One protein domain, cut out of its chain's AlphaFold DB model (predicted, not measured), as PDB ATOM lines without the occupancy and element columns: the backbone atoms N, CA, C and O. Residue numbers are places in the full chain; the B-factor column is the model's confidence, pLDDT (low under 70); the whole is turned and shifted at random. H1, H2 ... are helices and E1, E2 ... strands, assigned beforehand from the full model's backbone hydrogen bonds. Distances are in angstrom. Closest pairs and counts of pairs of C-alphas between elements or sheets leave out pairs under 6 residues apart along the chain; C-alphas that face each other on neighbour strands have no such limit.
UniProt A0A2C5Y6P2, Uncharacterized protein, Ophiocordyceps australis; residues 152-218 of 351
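Overview. This is residues 152 to 218 of the 351 residues of an uncharacterized protein of Ophiocordyceps australis (UniProt A0A2C5Y6P2). With little regular structure, a small sheet, E3 E4 E5, has the hairpin E1 and E2 near E3, the short helix H1 next to E1, and a long loop, residues 161 to 181. The 67 printed residues include five named strands, then one helix; the class is mostly strand, though named elements hold only 24 residues. The whole is compact, radius of gyration of the C-alphas 12.2 A, but elongated, spanning 38 by 24 by 16 A.

Arrangement. E1, residues 153 to 155, and E2, residues 158 to 160, form an antiparallel hairpin; N 155 and O 158 are within hydrogen-bond range, 2.9 A. E3, residues 182 to 186, E4, residues 193 to 198, and E5, residues 204 to 206, form a meander, each strand the antiparallel neighbour of the one before; N 196 and O 183, and N 205 and O 197, are within range, each 2.8 A. The closest C-alphas of E2 and E3, Leu 159 and Tyr 184, are 7.2 A apart. H1, residues 215 to 218, is too short for an O i to N i+4 pair; its closest C-alpha to E1 is Ala 217, 5.9 A from that of Tyr 153.

Along the chain. E1 begins at C-alpha 153 (178.421, 200.040, 164.965). E3 is 13.5 A long and E4 16.9 A. H1 ends at C-alpha 218 (171.155, 200.737, 164.500).

Size, cuts and confidence. The farthest C-alphas, Asn 201 and Lys 216, are 38.4 A apart. The printed part has no cut. The link E2 to E3 is long; pLDDT is under 70 at residues 216 to 218.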
ATOM      1  N   PHE A 152     181.507 199.707 168.727       94.19
ATOM      2  CA  PHE A 152     181.433 199.558 167.276       94.19
ATOM      3  C   PHE A 152     179.978 199.591 166.805       94.19
ATOM      4  O   PHE A 152     179.087 199.101 167.504       94.19
ATOM      5  N   TYR A 153     179.735 200.102 165.603       94.81
ATOM      6  CA  TYR A 153     178.421 200.040 164.965       94.81
ATOM      7  C   TYR A 153     178.530 199.702 163.477       94.81
ATOM      8  O   TYR A 153     179.551 199.958 162.846       94.81
ATOM      9  N   GLU A 154     177.494 199.077 162.923       94.25
ATOM     10  CA  GLU A 154     177.430 198.722 161.503       94.25
ATOM     11  C   GLU A 154     176.544 199.728 160.771       94.25
ATOM     12  O   GLU A 154     175.413 199.963 161.195       94.25
ATOM     13  N   HIS A 155     177.044 200.275 159.668       93.31
ATOM     14  CA  HIS A 155     176.297 201.150 158.776       93.31
ATOM     15  C   HIS A 155     176.639 200.812 157.326       93.31
ATOM     16  O   HIS A 155     177.816 200.713 156.989       93.31
ATOM     17  N   GLU A 156     175.620 200.591 156.488       93.38
ATOM     18  CA  GLU A 156     175.788 200.272 155.057       93.38
ATOM     19  C   GLU A 156     176.759 199.102 154.799       93.38
ATOM     20  O   GLU A 156     177.562 199.106 153.871       93.38
ATOM     21  N   GLY A 157     176.728 198.081 155.665       93.00
ATOM     22  CA  GLY A 157     177.618 196.921 155.559       93.00
ATOM     23  C   GLY A 157     179.083 197.200 155.919       93.00
ATOM     24  O   GLY A 157     179.925 196.314 155.773       93.00
ATOM     25  N   MET A 158     179.396 198.392 156.426       95.25
ATOM     26  CA  MET A 158     180.707 198.764 156.948       95.25
ATOM     27  C   MET A 158     180.685 198.824 158.474       95.25
ATOM     28  O   MET A 158     179.683 199.192 159.090       95.25
ATOM     29  N   LEU A 159     181.810 198.470 159.090       95.44
ATOM     30  CA  LEU A 159     181.990 198.589 160.530       95.44
ATOM     31  C   LEU A 159     182.629 199.938 160.849       95.44
ATOM     32  O   LEU A 159     183.681 200.271 160.312       95.44
ATOM     33  N   PHE A 160     182.020 200.691 161.752       95.25
ATOM     34  CA  PHE A 160     182.532 201.957 162.248       95.25
ATOM     35  C   PHE A 160     183.024 201.785 163.681       95.25
ATOM     36  O   PHE A 160     182.401 201.101 164.501       95.25
ATOM     37  N   GLY A 161     184.178 202.381 163.972       94.75
ATOM     38  CA  GLY A 161     184.738 202.402 165.318       94.75
ATOM     39  C   GLY A 161     184.094 203.472 166.210       94.75
ATOM     40  O   GLY A 161     183.338 204.314 165.723       94.75
ATOM     41  N   PRO A 162     184.470 203.519 167.502       91.06
ATOM     42  CA  PRO A 162     184.016 204.557 168.437       91.06
ATOM     43  C   PRO A 162     184.371 205.988 168.002       91.06
ATOM     44  O   PRO A 162     183.738 206.949 168.417       91.06
ATOM     45  N   SER A 163     185.388 206.136 167.147       91.31
ATOM     46  CA  SER A 163     185.790 207.416 166.557       91.31
ATOM     47  C   SER A 163     184.866 207.899 165.433       91.31
ATOM     48  O   SER A 163     185.118 208.957 164.860       91.31
ATOM     49  N   GLY A 164     183.859 207.109 165.050       91.25
ATOM     50  CA  GLY A 164     183.028 207.368 163.875       91.25
ATOM     51  C   GLY A 164     183.757 207.152 162.545       91.25
ATOM     52  O   GLY A 164     183.207 207.426 161.485       91.25
ATOM     53  N   LYS A 165     184.994 206.649 162.541       93.38
ATOM     54  CA  LYS A 165     185.683 206.318 161.288       93.38
ATOM     55  C   LYS A 165     185.295 204.917 160.822       93.38
ATOM     56  O   LYS A 165     185.216 203.992 161.635       93.38
ATOM     57  N   ALA A 166     185.080 204.778 159.515       94.94
ATOM     58  CA  ALA A 166     184.921 203.477 158.883       94.94
ATOM     59  C   ALA A 166     186.216 202.677 159.055       94.94
ATOM     60  O   ALA A 166     187.316 203.190 158.837       94.94
ATOM     61  N   LEU A 167     186.077 201.427 159.475       95.62
ATOM     62  CA  LEU A 167     187.185 200.503 159.633       95.62
ATOM     63  C   LEU A 167     187.401 199.736 158.321       95.62
ATOM     64  O   LEU A 167     186.430 199.430 157.624       95.62
ATOM     65  N   PRO A 168     188.655 199.403 157.975       96.25
ATOM     66  CA  PRO A 168     188.967 198.704 156.734       96.25
ATOM     67  C   PRO A 168     188.268 197.345 156.709       96.25
ATOM     68  O   PRO A 168     188.438 196.528 157.615       96.25
ATOM     69  N   ASN A 169     187.472 197.097 155.671       95.94
ATOM     70  CA  ASN A 169     186.678 195.875 155.537       95.94
ATOM     71  C   ASN A 169     187.405 194.741 154.784       95.94
ATOM     72  O   ASN A 169     186.890 193.630 154.644       95.94
ATOM     73  N   SER A 170     188.606 195.021 154.276       94.50
ATOM     74  CA  SER A 170     189.414 194.099 153.485       94.50
ATOM     75  C   SER A 170     190.904 194.322 153.730       94.50
ATOM     76  O   SER A 170     191.328 195.397 154.158       94.50
ATOM     77  N   LYS A 171     191.707 193.303 153.421       93.12
ATOM     78  CA  LYS A 171     193.169 193.381 153.480       93.12
ATOM     79  C   LYS A 171     193.722 194.431 152.511       93.12
ATOM     80  O   LYS A 171     194.674 195.123 152.839       93.12
ATOM     81  N   GLN A 172     193.105 194.586 151.339       92.19
ATOM     82  CA  GLN A 172     193.504 195.569 150.329       92.19
ATOM     83  C   GLN A 172     193.308 197.013 150.818       92.19
ATOM     84  O   GLN A 172     194.088 197.889 150.457       92.19
ATOM     85  N   ALA A 173     192.306 197.255 151.672       90.06
ATOM     86  CA  ALA A 173     192.022 198.579 152.224       90.06
ATOM     87  C   ALA A 173     193.075 199.076 153.234       90.06
ATOM     88  O   ALA A 173     193.079 200.259 153.558       90.06
ATOM     89  N   LEU A 174     193.965 198.204 153.724       87.69
ATOM     90  CA  LEU A 174     195.054 198.580 154.637       87.69
ATOM     91  C   LEU A 174     196.245 199.245 153.929       87.69
ATOM     92  O   LEU A 174     197.097 199.834 154.587       87.69
ATOM     93  N   GLY A 175     196.299 199.179 152.595       84.25
ATOM     94  CA  GLY A 175     197.461 199.621 151.827       84.25
ATOM     95  C   GLY A 175     198.681 198.709 152.025       84.25
ATOM     96  O   GLY A 175     198.766 197.917 152.960       84.25
ATOM     97  N   SER A 176     199.654 198.800 151.119       73.56
ATOM     98  CA  SER A 176     200.816 197.895 151.092       73.56
ATOM     99  C   SER A 176     201.811 198.086 152.246       73.56
ATOM    100  O   SER A 176     202.763 197.318 152.348       73.56
ATOM    101  N   GLN A 177     201.638 199.113 153.084       74.38
ATOM    102  CA  GLN A 177     202.614 199.484 154.116       74.38
ATOM    103  C   GLN A 177     202.312 198.907 155.505       74.38
ATOM    104  O   GLN A 177     203.230 198.810 156.317       74.38
ATOM    105  N   ASP A 178     201.076 198.487 155.789       81.75
ATOM    106  CA  ASP A 178     200.696 198.086 157.146       81.75
ATOM    107  C   ASP A 178     200.705 196.558 157.321       81.75
ATOM    108  O   ASP A 178     199.676 195.879 157.291       81.75
ATOM    109  N   VAL A 179     201.907 195.992 157.497       73.94
ATOM    110  CA  VAL A 179     202.132 194.536 157.659       73.94
ATOM    111  C   VAL A 179     201.402 193.974 158.891       73.94
ATOM    112  O   VAL A 179     201.039 192.798 158.921       73.94
ATOM    113  N   ASN A 180     201.140 194.824 159.887       82.69
ATOM    114  CA  ASN A 180     200.410 194.480 161.110       82.69
ATOM    115  C   ASN A 180     198.959 194.989 161.105       82.69
ATOM    116  O   ASN A 180     198.279 194.924 162.138       82.69
ATOM    117  N   GLY A 181     198.488 195.481 159.959       92.06
ATOM    118  CA  GLY A 181     197.162 196.045 159.798       92.06
ATOM    119  C   GLY A 181     196.061 195.044 160.148       92.06
ATOM    120  O   GLY A 181     196.145 193.845 159.864       92.06
ATOM    121  N   GLN A 182     195.007 195.551 160.786       95.38
ATOM    122  CA  GLN A 182     193.807 194.782 161.105       95.38
ATOM    123  C   GLN A 182     192.670 195.208 160.189       95.38
ATOM    124  O   GLN A 182     192.379 196.398 160.087       95.38
ATOM    125  N   TRP A 183     191.996 194.242 159.577       96.88
ATOM    126  CA  TRP A 183     190.773 194.483 158.817       96.88
ATOM    127  C   TRP A 183     189.608 193.722 159.429       96.88
ATOM    128  O   TRP A 183     189.770 192.789 160.215       96.88
ATOM    129  N   TYR A 184     188.403 194.146 159.094       97.25
ATOM    130  CA  TYR A 184     187.187 193.707 159.749       97.25
ATOM    131  C   TYR A 184     186.289 193.060 158.715       97.25
ATOM    132  O   TYR A 184     186.021 193.636 157.669       97.25
ATOM    133  N   LYS A 185     185.809 191.850 158.986       96.81
ATOM    134  CA  LYS A 185     184.913 191.156 158.060       96.81
ATOM    135  C   LYS A 185     183.804 190.464 158.825       96.81
ATOM    136  O   LYS A 185     184.038 189.857 159.873       96.81
ATOM    137  N   LYS A 186     182.592 190.548 158.283       96.88
ATOM    138  CA  LYS A 186     181.438 189.809 158.783       96.88
ATOM    139  C   LYS A 186     181.600 188.338 158.406       96.88
ATOM    140  O   LYS A 186     181.737 188.004 157.230       96.88
ATOM    141  N   HIS A 187     181.643 187.467 159.403       96.25
ATOM    142  CA  HIS A 187     181.770 186.033 159.194       96.25
ATOM    143  C   HIS A 187     180.460 185.485 158.616       96.25
ATOM    144  O   HIS A 187     179.375 185.782 159.115       96.25
ATOM    145  N   GLU A 188     180.552 184.700 157.545       95.31
ATOM    146  CA  GLU A 188     179.397 184.336 156.715       95.31
ATOM    147  C   GLU A 188     178.360 183.500 157.475       95.31
ATOM    148  O   GLU A 188     177.164 183.776 157.404       95.31
ATOM    149  N   LYS A 189     178.826 182.541 158.287       95.81
ATOM    150  CA  LYS A 189     177.951 181.635 159.045       95.81
ATOM    151  C   LYS A 189     177.298 182.298 160.256       95.81
ATOM    152  O   LYS A 189     176.131 182.066 160.531       95.81
ATOM    153  N   THR A 190     178.058 183.100 161.001       96.19
ATOM    154  CA  THR A 190     177.601 183.675 162.282       96.19
ATOM    155  C   THR A 190     177.016 185.070 162.120       96.19
ATOM    156  O   THR A 190     176.423 185.589 163.059       96.19
ATOM    157  N   ARG A 191     177.204 185.704 160.953       95.81
ATOM    158  CA  ARG A 191     176.837 187.101 160.679       95.81
ATOM    159  C   ARG A 191     177.421 188.094 161.696       95.81
ATOM    160  O   ARG A 191     176.937 189.217 161.801       95.81
ATOM    161  N   GLN A 192     178.472 187.712 162.417       96.75
ATOM    162  CA  GLN A 192     179.155 188.554 163.398       96.75
ATOM    163  C   GLN A 192     180.411 189.169 162.789       96.75
ATOM    164  O   GLN A 192     181.046 188.579 161.915       96.75
ATOM    165  N   TRP A 193     180.780 190.360 163.249       97.19
ATOM    166  CA  TRP A 193     182.020 191.005 162.833       97.19
ATOM    167  C   TRP A 193     183.214 190.394 163.558       97.19
ATOM    168  O   TRP A 193     183.198 190.258 164.778       97.19
ATOM    169  N   HIS A 194     184.266 190.064 162.815       98.00
ATOM    170  CA  HIS A 194     185.539 189.615 163.368       98.00
ATOM    171  C   HIS A 194     186.680 190.492 162.863       98.00
ATOM    172  O   HIS A 194     186.658 190.969 161.726       98.00
ATOM    173  N   ALA A 195     187.689 190.667 163.715       96.94
ATOM    174  CA  ALA A 195     188.962 191.256 163.331       96.94
ATOM    175  C   ALA A 195     189.866 190.175 162.725       96.94
ATOM    176  O   ALA A 195     190.046 189.101 163.309       96.94
ATOM    177  N   TRP A 196     190.438 190.482 161.573       97.12
ATOM    178  CA  TRP A 196     191.406 189.685 160.840       97.12
ATOM    179  C   TRP A 196     192.742 190.419 160.831       97.12
ATOM    180  O   TRP A 196     192.786 191.649 160.815       97.12
ATOM    181  N   LYS A 197     193.830 189.660 160.872       96.56
ATOM    182  CA  LYS A 197     195.194 190.177 160.756       96.56
ATOM    183  C   LYS A 197     196.087 189.144 160.087       96.56
ATOM    184  O   LYS A 197     195.717 187.972 160.006       96.56
ATOM    185  N   LEU A 198     197.278 189.556 159.677       95.00
ATOM    186  CA  LEU A 198     198.337 188.622 159.307       95.00
ATOM    187  C   LEU A 198     199.107 188.189 160.560       95.00
ATOM    188  O   LEU A 198     199.359 188.991 161.462       95.00
ATOM    189  N   ASP A 199     199.427 186.903 160.658       94.56
ATOM    190  CA  ASP A 199     200.375 186.400 161.645       94.56
ATOM    191  C   ASP A 199     201.827 186.658 161.201       94.56
ATOM    192  O   ASP A 199     202.094 187.200 160.128       94.56
ATOM    193  N   LYS A 200     202.791 186.237 162.029       93.88
ATOM    194  CA  LYS A 200     204.227 186.375 161.730       93.88
ATOM    195  C   LYS A 200     204.664 185.629 160.457       93.88
ATOM    196  O   LYS A 200     205.739 185.907 159.945       93.88
ATOM    197  N   ASN A 201     203.846 184.701 159.962       94.88
ATOM    198  CA  ASN A 201     204.102 183.890 158.775       94.88
ATOM    199  C   ASN A 201     203.330 184.409 157.546       94.88
ATOM    200  O   ASN A 201     203.279 183.725 156.525       94.88
ATOM    201  N   GLY A 202     202.670 185.568 157.651       91.50
ATOM    202  CA  GLY A 202     201.835 186.123 156.587       91.50
ATOM    203  C   GLY A 202     200.516 185.377 156.364       91.50
ATOM    204  O   GLY A 202     199.841 185.627 155.364       91.50
ATOM    205  N   LYS A 203     200.124 184.469 157.266       94.62
ATOM    206  CA  LYS A 203     198.834 183.773 157.204       94.62
ATOM    207  C   LYS A 203     197.751 184.620 157.848       94.62
ATOM    208  O   LYS A 203     197.950 185.238 158.892       94.62
ATOM    209  N   GLU A 204     196.579 184.619 157.231       94.94
ATOM    210  CA  GLU A 204     195.419 185.319 157.767       94.94
ATOM    211  C   GLU A 204     194.885 184.579 158.992       94.94
ATOM    212  O   GLU A 204     194.550 183.394 158.936       94.94
ATOM    213  N   VAL A 205     194.807 185.289 160.113       96.38
ATOM    214  CA  VAL A 205     194.273 184.771 161.367       96.38
ATOM    215  C   VAL A 205     193.110 185.636 161.830       96.38
ATOM    216  O   VAL A 205     193.195 186.863 161.913       96.38
ATOM    217  N   MET A 206     192.008 184.969 162.155       97.00
ATOM    218  CA  MET A 206     190.796 185.590 162.673       97.00
ATOM    219  C   MET A 206     190.828 185.610 164.204       97.00
ATOM    220  O   MET A 206     191.143 184.608 164.854       97.00
ATOM    221  N   ARG A 207     190.443 186.735 164.813       96.31
ATOM    222  CA  ARG A 207     190.200 186.801 166.257       96.31
ATOM    223  C   ARG A 207     188.997 185.919 166.605       96.31
ATOM    224  O   ARG A 207     187.903 186.125 166.084       96.31
ATOM    225  N   LYS A 208     189.202 184.964 167.521       96.38
ATOM    226  CA  LYS A 208     188.171 183.998 167.953       96.38
ATOM    227  C   LYS A 208     186.899 184.679 168.465       96.38
ATOM    228  O   LYS A 208     185.804 184.236 168.149       96.38
ATOM    229  N   ASN A 209     187.055 185.764 169.223       96.56
ATOM    230  CA  ASN A 209     185.924 186.470 169.813       96.56
ATOM    231  C   ASN A 209     185.352 187.491 168.817       96.56
ATOM    232  O   ASN A 209     186.124 188.320 168.318       96.56
ATOM    233  N   PRO A 210     184.034 187.452 168.551       96.75
ATOM    234  CA  PRO A 210     183.373 188.434 167.704       96.75
ATOM    235  C   PRO A 210     183.395 189.820 168.352       96.75
ATOM    236  O   PRO A 210     183.485 189.967 169.574       96.75
ATOM    237  N   LEU A 211     183.294 190.851 167.521       94.56
ATOM    238  CA  LEU A 211     183.125 192.228 167.963       94.56
ATOM    239  C   LEU A 211     181.665 192.463 168.339       94.56
ATOM    240  O   LEU A 211     180.753 192.139 167.576       94.56
ATOM    241  N   SER A 212     181.454 193.050 169.515       92.81
ATOM    242  CA  SER A 212     180.130 193.497 169.934       92.81
ATOM    243  C   SER A 212     179.778 194.769 169.170       92.81
ATOM    244  O   SER A 212     180.424 195.807 169.330       92.81
ATOM    245  N   VAL A 213     178.775 194.662 168.302       90.94
ATOM    246  CA  VAL A 213     178.182 195.800 167.604       90.94
ATOM    247  C   VAL A 213     177.054 196.321 168.483       90.94
ATOM    248  O   VAL A 213     176.115 195.587 168.783       90.94
ATOM    249  N   SER A 214     177.151 197.576 168.909       85.12
ATOM    250  CA  SER A 214     176.125 198.212 169.729       85.12
ATOM    251  C   SER A 214     174.817 198.294 168.933       85.12
ATOM    252  O   SER A 214     174.726 199.011 167.933       85.12
ATOM    253  N   GLU A 215     173.782 197.589 169.388       72.38
ATOM    254  CA  GLU A 215     172.450 197.636 168.770       72.38
ATOM    255  C   GLU A 215     171.823 199.031 168.860       72.38
ATOM    256  O   GLU A 215     171.095 199.444 167.956       72.38
ATOM    257  N   LYS A 216     172.188 199.807 169.890       66.62
ATOM    258  CA  LYS A 216     171.717 201.185 170.098       66.62
ATOM    259  C   LYS A 216     172.042 202.115 168.925       66.62
ATOM    260  O   LYS A 216     171.313 203.073 168.692       66.62
ATOM    261  N   ALA A 217     173.090 201.814 168.157       61.59
ATOM    262  CA  ALA A 217     173.463 202.606 166.990       61.59
ATOM    263  C   ALA A 217     172.603 202.298 165.751       61.59
ATOM    264  O   ALA A 217     172.375 203.192 164.943       61.59
ATOM    265  N   LYS A 218     172.051 201.080 165.623       59.34
ATOM    266  CA  LYS A 218     171.155 200.737 164.500       59.34
ATOM    267  C   LYS A 218     169.836 201.512 164.544       59.34
ATOM    268  O   LYS A 218     169.259 201.789 163.501       59.34
TER     269      LYS A 218